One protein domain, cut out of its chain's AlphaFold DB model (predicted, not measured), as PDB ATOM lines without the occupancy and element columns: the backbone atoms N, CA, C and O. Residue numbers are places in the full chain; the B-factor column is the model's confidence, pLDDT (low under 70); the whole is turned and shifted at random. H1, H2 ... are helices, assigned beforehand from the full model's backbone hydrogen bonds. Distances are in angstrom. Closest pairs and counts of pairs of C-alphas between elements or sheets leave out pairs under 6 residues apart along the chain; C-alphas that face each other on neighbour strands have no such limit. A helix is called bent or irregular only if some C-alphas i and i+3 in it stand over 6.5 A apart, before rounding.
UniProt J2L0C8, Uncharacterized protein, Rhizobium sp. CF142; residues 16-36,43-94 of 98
ATOM      1  N   MET A  16      29.900 -23.280  -6.803       87.19
ATOM      2  CA  MET A  16      30.638 -22.850  -7.990       87.19
ATOM      3  C   MET A  16      31.943 -23.635  -8.171       87.19
ATOM      4  O   MET A  16      32.253 -24.055  -9.290       87.19
ATOM      5  N   ALA A  17      32.677 -23.894  -7.087       87.50
ATOM      6  CA  ALA A  17      33.871 -24.731  -7.100       87.50
ATOM      7  C   ALA A  17      33.537 -26.167  -7.523       87.50
ATOM      8  O   ALA A  17      34.233 -26.736  -8.365       87.50
ATOM      9  N   TYR A  18      32.433 -26.725  -7.022       88.62
ATOM     10  CA  TYR A  18      31.965 -28.048  -7.416       88.62
ATOM     11  C   TYR A  18      31.566 -28.103  -8.896       88.62
ATOM     12  O   TYR A  18      32.000 -28.998  -9.620       88.62
ATOM     13  N   LYS A  19      30.812 -27.117  -9.403       89.06
ATOM     14  CA  LYS A  19      30.470 -27.026 -10.837       89.06
ATOM     15  C   LYS A  19      31.707 -26.922 -11.727       89.06
ATOM     16  O   LYS A  19      31.745 -27.531 -12.801       89.06
ATOM     17  N   LEU A  20      32.726 -26.183 -11.293       87.88
ATOM     18  CA  LEU A  20      33.983 -26.078 -12.025       87.88
ATOM     19  C   LEU A  20      34.757 -27.402 -11.997       87.88
ATOM     20  O   LEU A  20      35.187 -27.867 -13.048       87.88
ATOM     21  N   ALA A  21      34.870 -28.044 -10.833       89.88
ATOM     22  CA  ALA A  21      35.491 -29.360 -10.677       89.88
ATOM     23  C   ALA A  21      34.857 -30.406 -11.600       89.88
ATOM     24  O   ALA A  21      35.543 -31.112 -12.336       89.88
ATOM     25  N   CYS A  22      33.530 -30.431 -11.618       89.75
ATOM     26  CA  CYS A  22      32.737 -31.236 -12.525       89.75
ATOM     27  C   CYS A  22      33.077 -30.975 -13.998       89.75
ATOM     28  O   CYS A  22      33.358 -31.910 -14.738       89.75
ATOM     29  N   SER A  23      33.108 -29.703 -14.404       89.06
ATOM     30  CA  SER A  23      33.405 -29.311 -15.787       89.06
ATOM     31  C   SER A  23      34.824 -29.707 -16.209       89.06
ATOM     32  O   SER A  23      35.046 -30.096 -17.352       89.06
ATOM     33  N   LEU A  24      35.792 -29.638 -15.288       88.31
ATOM     34  CA  LEU A  24      37.159 -30.111 -15.518       88.31
ATOM     35  C   LEU A  24      37.200 -31.626 -15.732       88.31
ATOM     36  O   LEU A  24      37.863 -32.102 -16.651       88.31
ATOM     37  N   ILE A  25      36.470 -32.373 -14.906       90.00
ATOM     38  CA  ILE A  25      36.366 -33.828 -15.021       90.00
ATOM     39  C   ILE A  25      35.689 -34.221 -16.332       90.00
ATOM     40  O   ILE A  25      36.168 -35.132 -16.998       90.00
ATOM     41  N   ASP A  26      34.639 -33.514 -16.746       90.44
ATOM     42  CA  ASP A  26      33.897 -33.784 -17.982       90.44
ATOM     43  C   ASP A  26      34.775 -33.701 -19.252       90.44
ATOM     44  O   ASP A  26      34.435 -34.297 -20.273       90.44
ATOM     45  N   MET A  27      35.942 -33.042 -19.186       88.69
ATOM     46  CA  MET A  27      36.926 -32.979 -20.278       88.69
ATOM     47  C   MET A  27      37.898 -34.169 -20.330       88.69
ATOM     48  O   MET A  27      38.678 -34.281 -21.280       88.69
ATOM     49  N   LEU A  28      37.895 -35.055 -19.332       89.50
ATOM     50  CA  LEU A  28      38.812 -36.191 -19.293       89.50
ATOM     51  C   LEU A  28      38.423 -37.281 -20.305       89.50
ATOM     52  O   LEU A  28      37.239 -37.505 -20.577       89.50
ATOM     53  N   PRO A  29      39.409 -38.016 -20.852       90.69
ATOM     54  CA  PRO A  29      39.169 -39.004 -21.896       90.69
ATOM     55  C   PRO A  29      38.617 -40.314 -21.312       90.69
ATOM     56  O   PRO A  29      39.303 -41.329 -21.303       90.69
ATOM     57  N   PHE A  30      37.381 -40.329 -20.814       92.12
ATOM     58  CA  PHE A  30      36.789 -41.534 -20.223       92.12
ATOM     59  C   PHE A  30      36.549 -42.666 -21.246       92.12
ATOM     60  O   PHE A  30      36.217 -42.438 -22.417       92.12
ATOM     61  N   ILE A  31      36.696 -43.918 -20.800       92.62
ATOM     62  CA  ILE A  31      36.322 -45.119 -21.563       92.62
ATOM     63  C   ILE A  31      34.807 -45.200 -21.757       92.62
ATOM     64  O   ILE A  31      34.035 -44.550 -21.055       92.62
ATOM     65  N   GLY A  32      34.365 -45.988 -22.736       91.00
ATOM     66  CA  GLY A  32      32.951 -46.070 -23.092       91.00
ATOM     67  C   GLY A  32      32.417 -44.779 -23.717       91.00
ATOM     68  O   GLY A  32      33.178 -43.880 -24.104       91.00
ATOM     69  N   GLU A  33      31.095 -44.690 -23.803       91.81
ATOM     70  CA  GLU A  33      30.360 -43.602 -24.460       91.81
ATOM     71  C   GLU A  33      29.354 -42.958 -23.499       91.81
ATOM     72  O   GLU A  33      28.876 -43.635 -22.586       91.81
ATOM     73  N   PRO A  34      29.001 -41.670 -23.675       91.81
ATOM     74  CA  PRO A  34      27.923 -41.053 -22.907       91.81
ATOM     75  C   PRO A  34      26.635 -41.882 -22.984       91.81
ATOM     76  O   PRO A  34      26.261 -42.374 -24.051       91.81
ATOM     77  N   ARG A  35      25.928 -42.047 -21.857       91.62
ATOM     78  CA  ARG A  35      24.711 -42.876 -21.829       91.62
ATOM     79  C   ARG A  35      23.562 -42.260 -22.621       91.62
ATOM     80  O   ARG A  35      22.720 -43.008 -23.133       91.62
ATOM     81  N   TYR A  36      23.542 -40.933 -22.739       90.88
ATOM     82  CA  TYR A  36      22.516 -40.172 -23.447       90.88
ATOM     83  C   TYR A  36      23.135 -39.211 -24.477       90.88
ATOM     84  O   TYR A  36      24.185 -38.631 -24.198       90.88
ATOM     85  N   TRP A  43      29.647 -38.863 -16.577       91.88
ATOM     86  CA  TRP A  43      28.853 -40.033 -16.218       91.88
ATOM     87  C   TRP A  43      27.362 -39.682 -16.182       91.88
ATOM     88  O   TRP A  43      27.024 -38.521 -15.939       91.88
ATOM     89  N   PRO A  44      26.460 -40.652 -16.419       92.62
ATOM     90  CA  PRO A  44      26.703 -42.093 -16.600       92.62
ATOM     91  C   PRO A  44      27.233 -42.503 -17.989       92.62
ATOM     92  O   PRO A  44      27.153 -41.737 -18.946       92.62
ATOM     93  N   ARG A  45      27.783 -43.717 -18.140       92.69
ATOM     94  CA  ARG A  45      28.380 -44.179 -19.414       92.69
ATOM     95  C   ARG A  45      27.895 -45.563 -19.843       92.69
ATOM     96  O   ARG A  45      27.430 -46.354 -19.034       92.69
ATOM     97  N   ARG A  46      27.995 -45.849 -21.144       92.38
ATOM     98  CA  ARG A  46      27.755 -47.163 -21.765       92.38
ATOM     99  C   ARG A  46      29.074 -47.842 -22.110       92.38
ATOM    100  O   ARG A  46      30.039 -47.173 -22.478       92.38
ATOM    101  N   GLY A  47      29.077 -49.172 -22.059       91.56
ATOM    102  CA  GLY A  47      30.242 -49.983 -22.423       91.56
ATOM    103  C   GLY A  47      31.361 -49.954 -21.380       91.56
ATOM    104  O   GLY A  47      32.508 -50.229 -21.721       91.56
ATOM    105  N   VAL A  48      31.036 -49.600 -20.134       92.94
ATOM    106  CA  VAL A  48      31.957 -49.636 -18.995       92.94
ATOM    107  C   VAL A  48      31.463 -50.688 -18.010       92.94
ATOM    108  O   VAL A  48      30.289 -50.682 -17.637       92.94
ATOM    109  N   PHE A  49      32.354 -51.595 -17.618       91.69
ATOM    110  CA  PHE A  49      32.038 -52.748 -16.781       91.69
ATOM    111  C   PHE A  49      33.017 -52.835 -15.612       91.69
ATOM    112  O   PHE A  49      34.176 -52.434 -15.741       91.69
ATOM    113  N   ASP A  50      32.548 -53.353 -14.483       89.06
ATOM    114  CA  ASP A  50      33.392 -53.670 -13.337       89.06
ATOM    115  C   ASP A  50      34.213 -54.956 -13.571       89.06
ATOM    116  O   ASP A  50      34.129 -55.613 -14.612       89.06
ATOM    117  N   THR A  51      35.019 -55.345 -12.579       88.25
ATOM    118  CA  THR A  51      35.843 -56.567 -12.634       88.25
ATOM    119  C   THR A  51      35.032 -57.863 -12.657       88.25
ATOM    120  O   THR A  51      35.572 -58.908 -13.021       88.25
ATOM    121  N   SER A  52      33.751 -57.808 -12.291       90.94
ATOM    122  CA  SER A  52      32.808 -58.927 -12.345       90.94
ATOM    123  C   SER A  52      32.047 -58.983 -13.677       90.94
ATOM    124  O   SER A  52      31.264 -59.905 -13.894       90.94
ATOM    125  N   GLY A  53      32.278 -58.022 -14.580       90.31
ATOM    126  CA  GLY A  53      31.565 -57.895 -15.850       90.31
ATOM    127  C   GLY A  53      30.185 -57.242 -15.728       90.31
ATOM    128  O   GLY A  53      29.415 -57.272 -16.687       90.31
ATOM    129  N   THR A  54      29.855 -56.643 -14.582       93.00
ATOM    130  CA  THR A  54      28.605 -55.901 -14.378       93.00
ATOM    131  C   THR A  54      28.735 -54.509 -14.976       93.00
ATOM    132  O   THR A  54      29.749 -53.838 -14.786       93.00
ATOM    133  N   ALA A  55      27.714 -54.053 -15.704       91.50
ATOM    134  CA  ALA A  55      27.701 -52.699 -16.246       91.50
ATOM    135  C   ALA A  55      27.682 -51.671 -15.110       91.50
ATOM    136  O   ALA A  55      26.869 -51.762 -14.190       91.50
ATOM    137  N   ILE A  56      28.560 -50.675 -15.198       92.38
ATOM    138  CA  ILE A  56      28.563 -49.558 -14.256       92.38
ATOM    139  C   ILE A  56      27.559 -48.531 -14.773       92.38
ATOM    140  O   ILE A  56      27.809 -47.834 -15.756       92.38
ATOM    141  N   GLU A  57      26.382 -48.504 -14.157       87.44
ATOM    142  CA  GLU A  57      25.248 -47.705 -14.626       87.44
ATOM    143  C   GLU A  57      25.178 -46.301 -14.020       87.44
ATOM    144  O   GLU A  57      24.706 -45.381 -14.697       87.44
ATOM    145  N   ASP A  58      25.669 -46.162 -12.789       89.88
ATOM    146  CA  ASP A  58      25.698 -44.934 -11.995       89.88
ATOM    147  C   ASP A  58      27.108 -44.328 -11.948       89.88
ATOM    148  O   ASP A  58      28.053 -44.858 -12.535       89.88
ATOM    149  N   ILE A  59      27.257 -43.180 -11.280       91.06
ATOM    150  CA  ILE A  59      28.557 -42.520 -11.128       91.06
ATOM    151  C   ILE A  59      29.442 -43.372 -10.199       91.06
ATOM    152  O   ILE A  59      29.041 -43.648  -9.069       91.06
ATOM    153  N   PRO A  60      30.653 -43.774 -10.629       92.38
ATOM    154  CA  PRO A  60      31.590 -44.454  -9.751       92.38
ATOM    155  C   PRO A  60      31.948 -43.591  -8.533       92.38
ATOM    156  O   PRO A  60      32.270 -42.408  -8.708       92.38
ATOM    157  N   PRO A  61      32.004 -44.164  -7.317       91.19
ATOM    158  CA  PRO A  61      32.376 -43.423  -6.113       91.19
ATOM    159  C   PRO A  61      33.746 -42.744  -6.213       91.19
ATOM    160  O   PRO A  61      33.975 -41.702  -5.603       91.19
ATOM    161  N   GLU A  62      34.684 -43.314  -6.976       91.00
ATOM    162  CA  GLU A  62      36.001 -42.712  -7.198       91.00
ATOM    163  C   GLU A  62      35.907 -41.395  -7.975       91.00
ATOM    164  O   GLU A  62      36.701 -40.486  -7.741       91.00
ATOM    165  N   ILE A  63      34.933 -41.273  -8.877       90.69
ATOM    166  CA  ILE A  63      34.730 -40.082  -9.704       90.69
ATOM    167  C   ILE A  63      34.028 -38.985  -8.913       90.69
ATOM    168  O   ILE A  63      34.421 -37.824  -9.025       90.69
ATOM    169  N   GLU A  64      33.059 -39.333  -8.063       90.75
ATOM    170  CA  GLU A  64      32.452 -38.373  -7.129       90.75
ATOM    171  C   GLU A  64      33.504 -37.808  -6.171       90.75
ATOM    172  O   GLU A  64      33.709 -36.596  -6.120       90.75
ATOM    173  N   LYS A  65      34.281 -38.685  -5.522       90.31
ATOM    174  CA  LYS A  65      35.384 -38.276  -4.638       90.31
ATOM    175  C   LYS A  65      36.416 -37.416  -5.357       90.31
ATOM    176  O   LYS A  65      37.022 -36.534  -4.749       90.31
ATOM    177  N   PHE A  66      36.647 -37.671  -6.643       89.31
ATOM    178  CA  PHE A  66      37.551 -36.854  -7.435       89.31
ATOM    179  C   PHE A  66      36.986 -35.451  -7.699       89.31
ATOM    180  O   PHE A  66      37.735 -34.479  -7.572       89.31
ATOM    181  N   CYS A  67      35.679 -35.324  -7.973       90.00
ATOM    182  CA  CYS A  67      34.994 -34.026  -8.058       90.00
ATOM    183  C   CYS A  67      35.165 -33.241  -6.757       90.00
ATOM    184  O   CYS A  67      35.624 -32.099  -6.788       90.00
ATOM    185  N   ASP A  68      34.869 -33.875  -5.621       89.38
ATOM    186  CA  ASP A  68      34.957 -33.248  -4.301       89.38
ATOM    187  C   ASP A  68      36.378 -32.772  -4.003       89.38
ATOM    188  O   ASP A  68      36.595 -31.661  -3.520       89.38
ATOM    189  N   ARG A  69      37.380 -33.588  -4.347       88.12
ATOM    190  CA  ARG A  69      38.787 -33.259  -4.108       88.12
ATOM    191  C   ARG A  69      39.257 -32.090  -4.966       88.12
ATOM    192  O   ARG A  69      40.026 -31.262  -4.481       88.12
ATOM    193  N   ILE A  70      38.810 -31.987  -6.218       87.25
ATOM    194  CA  ILE A  70      39.104 -30.814  -7.049       87.25
ATOM    195  C   ILE A  70      38.385 -29.580  -6.492       87.25
ATOM    196  O   ILE A  70      39.021 -28.539  -6.348       87.25
ATOM    197  N   ALA A  71      37.109 -29.699  -6.119       88.69
ATOM    198  CA  ALA A  71      36.335 -28.597  -5.550       88.69
ATOM    199  C   ALA A  71      36.982 -28.047  -4.266       88.69
ATOM    200  O   ALA A  71      37.211 -26.844  -4.155       88.69
ATOM    201  N   ALA A  72      37.380 -28.929  -3.346       87.19
ATOM    202  CA  ALA A  72      38.072 -28.553  -2.117       87.19
ATOM    203  C   ALA A  72      39.408 -27.836  -2.388       87.19
ATOM    204  O   ALA A  72      39.722 -26.850  -1.725       87.19
ATOM    205  N   ASN A  73      40.178 -28.280  -3.387       85.25
ATOM    206  CA  ASN A  73      41.422 -27.604  -3.775       85.25
ATOM    207  C   ASN A  73      41.177 -26.223  -4.395       85.25
ATOM    208  O   ASN A  73      41.921 -25.286  -4.113       85.25
ATOM    209  N   LEU A  74      40.130 -26.084  -5.217       84.25
ATOM    210  CA  LEU A  74      39.740 -24.794  -5.792       84.25
ATOM    211  C   LEU A  74      39.401 -23.776  -4.693       84.25
ATOM    212  O   LEU A  74      39.811 -22.622  -4.799       84.25
ATOM    213  N   LEU A  75      38.717 -24.213  -3.631       85.69
ATOM    214  CA  LEU A  75      38.384 -23.383  -2.467       85.69
ATOM    215  C   LEU A  75      39.607 -23.055  -1.603       85.69
ATOM    216  O   LEU A  75      39.741 -21.938  -1.113       85.69
ATOM    217  N   ALA A  76      40.513 -24.017  -1.421       83.75
ATOM    218  CA  ALA A  76      41.713 -23.841  -0.606       83.75
ATOM    219  C   ALA A  76      42.813 -23.010  -1.295       83.75
ATOM    220  O   ALA A  76      43.824 -22.704  -0.660       83.75
ATOM    221  N   HIS A  77      42.652 -22.667  -2.583       71.31
ATOM    222  CA  HIS A  77      43.684 -22.042  -3.424       71.31
ATOM    223  C   HIS A  77      45.046 -22.765  -3.351       71.31
ATOM    224  O   HIS A  77      46.105 -22.150  -3.491       71.31
ATOM    225  N   SER A  78      45.028 -24.076  -3.106       65.00
ATOM    226  CA  SER A  78      46.220 -24.898  -2.920       65.00
ATOM    227  C   SER A  78      46.811 -25.346  -4.254       65.00
ATOM    228  O   SER A  78      46.106 -25.551  -5.243       65.00
ATOM    229  N   ALA A  79      48.137 -25.514  -4.277       60.09
ATOM    230  CA  ALA A  79      48.832 -26.051  -5.436       60.09
ATOM    231  C   ALA A  79      48.323 -27.463  -5.769       60.09
ATOM    232  O   ALA A  79      48.097 -28.306  -4.899       60.09
ATOM    233  N   PHE A  80      48.165 -27.712  -7.063       63.25
ATOM    234  CA  PHE A  80      47.621 -28.929  -7.652       63.25
ATOM    235  C   PHE A  80      48.604 -30.126  -7.618       63.25
ATOM    236  O   PHE A  80      48.666 -30.922  -8.549       63.25
ATOM    237  N   ASP A  81      49.349 -30.322  -6.529       60.38
ATOM    238  CA  ASP A  81      50.260 -31.474  -6.384       60.38
ATOM    239  C   ASP A  81      49.513 -32.794  -6.092       60.38
ATOM    240  O   ASP A  81      50.065 -33.890  -6.177       60.38
ATOM    241  N   ILE A  82      48.207 -32.713  -5.819       57.91
ATOM    242  CA  ILE A  82      47.347 -33.839  -5.415       57.91
ATOM    243  C   ILE A  82      46.813 -34.648  -6.622       57.91
ATOM    244  O   ILE A  82      46.156 -35.682  -6.451       57.91
ATOM    245  N   TRP A  83      47.100 -34.222  -7.859       65.50
ATOM    246  CA  TRP A  83      46.530 -34.839  -9.066       65.50
ATOM    247  C   TRP A  83      47.031 -36.254  -9.319       65.50
ATOM    248  O   TRP A  83      46.262 -37.066  -9.812       65.50
ATOM    249  N   ILE A  84      48.272 -36.588  -8.963       66.56
ATOM    250  CA  ILE A  84      48.853 -37.894  -9.316       66.56
ATOM    251  C   ILE A  84      48.098 -39.044  -8.633       66.56
ATOM    252  O   ILE A  84      47.684 -39.998  -9.292       66.56
ATOM    253  N   GLU A  85      47.873 -38.942  -7.325       69.69
ATOM    254  CA  GLU A  85      47.139 -39.964  -6.572       69.69
ATOM    255  C   GLU A  85      45.646 -39.968  -6.950       69.69
ATOM    256  O   GLU A  85      45.035 -41.026  -7.096       69.69
ATOM    257  N   ALA A  86      45.074 -38.785  -7.189       71.62
ATOM    258  CA  ALA A  86      43.659 -38.626  -7.513       71.62
ATOM    259  C   ALA A  86      43.320 -39.217  -8.890       71.62
ATOM    260  O   ALA A  86      42.357 -39.969  -9.037       71.62
ATOM    261  N   ILE A  87      44.163 -38.927  -9.886       79.94
ATOM    262  CA  ILE A  87      44.101 -39.526 -11.219       79.94
ATOM    263  C   ILE A  87      44.306 -41.037 -11.114       79.94
ATOM    264  O   ILE A  87      43.639 -41.783 -11.825       79.94
ATOM    265  N   GLY A  88      45.190 -41.507 -10.227       82.88
ATOM    266  CA  GLY A  88      45.403 -42.933  -9.983       82.88
ATOM    267  C   GLY A  88      44.110 -43.685  -9.657       82.88
ATOM    268  O   GLY A  88      43.884 -44.759 -10.214       82.88
ATOM    269  N   ALA A  89      43.237 -43.094  -8.834       85.69
ATOM    270  CA  ALA A  89      41.954 -43.686  -8.458       85.69
ATOM    271  C   ALA A  89      40.960 -43.777  -9.629       85.69
ATOM    272  O   ALA A  89      40.227 -44.757  -9.733       85.69
ATOM    273  N   ILE A  90      40.957 -42.795 -10.536       89.25
ATOM    274  CA  ILE A  90      40.058 -42.791 -11.704       89.25
ATOM    275  C   ILE A  90      40.683 -43.395 -12.969       89.25
ATOM    276  O   ILE A  90      39.998 -43.551 -13.979       89.25
ATOM    277  N   LYS A  91      41.969 -43.766 -12.929       89.81
ATOM    278  CA  LYS A  91      42.723 -44.346 -14.049       89.81
ATOM    279  C   LYS A  91      42.016 -45.525 -14.732       89.81
ATOM    280  O   LYS A  91      42.062 -45.557 -15.961       89.81
ATOM    281  N   PRO A  92      41.349 -46.458 -14.019       89.69
ATOM    282  CA  PRO A  92      40.614 -47.550 -14.663       89.69
ATOM    283  C   PRO A  92      39.508 -47.077 -15.614       89.69
ATOM    284  O   PRO A  92      39.131 -47.806 -16.525       89.69
ATOM    285  N   TYR A  93      39.009 -45.853 -15.428       91.00
ATOM    286  CA  TYR A  93      37.949 -45.267 -16.239       91.00
ATOM    287  C   TYR A  93      38.477 -44.394 -17.385       91.00
ATOM    288  O   TYR A  93      37.679 -43.870 -18.157       91.00
ATOM    289  N   LEU A  94      39.792 -44.205 -17.527       90.38
ATOM    290  CA  LEU A  94      40.381 -43.352 -18.562       90.38
ATOM    291  C   LEU A  94      40.891 -44.179 -19.746       90.38
ATOM    292  O   LEU A  94      41.485 -45.243 -19.579       90.38
TER     293      LEU A  94
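What this domain is: This is residues 16 to 36 and 43 to 94 of the 98 residues of an uncharacterized protein of Rhizobium sp. CF142 (UniProt J2L0C8). One long helix, H2, lies between two shorter ones, with H1 crossing it on one side and H3 folded back along its first half on another; loops at residues 43 to 60 extend the model beyond H2's start. The printed part has 73 residues with three named helices, H1, H2, H3, and no named strand: all helix. It is compact, radius of gyration of the C-alphas 12.9 A, and elongated, spanning 39 by 24 by 18 A.

Where its parts are: H1, residues 16 to 26, begins at C-alpha (30.638, -22.850, -7.990) and measures 15.2 A. H2, residues 61 to 76, measures 22.4 A. H3, residues 83 to 93, measures 15.3 A, ends at (37.949, -45.267, -16.239) and is irregular: C-alphas 89 and 92 are 7.4 A apart.

How they stand to each other: H1 and H2 touch, opposite ways at a steep tilt of 47 degrees; their closest C-alphas, Tyr 18 and Ala 71, are 4.8 A apart. H2 and H3 form a helical hairpin, opposite ways at a shallow tilt of 25 degrees; H2 touches H3 with residues 62 to 66 alone, and the closest C-alphas, Glu 62 and Ile 90, are 6.1 A apart. H1 and H3 are apart. Every O i to N i+4 pair is within hydrogen-bond range in H1 and H2, and 5 of 7 in H3.

The domain as a whole: The farthest C-alphas, Gly 53 and His 77, are 39.8 A apart. Residues 37 to 42 are not printed, a 9.6 A gap between C-alphas 36 and 43. Residues 78 to 85 have pLDDT under 70.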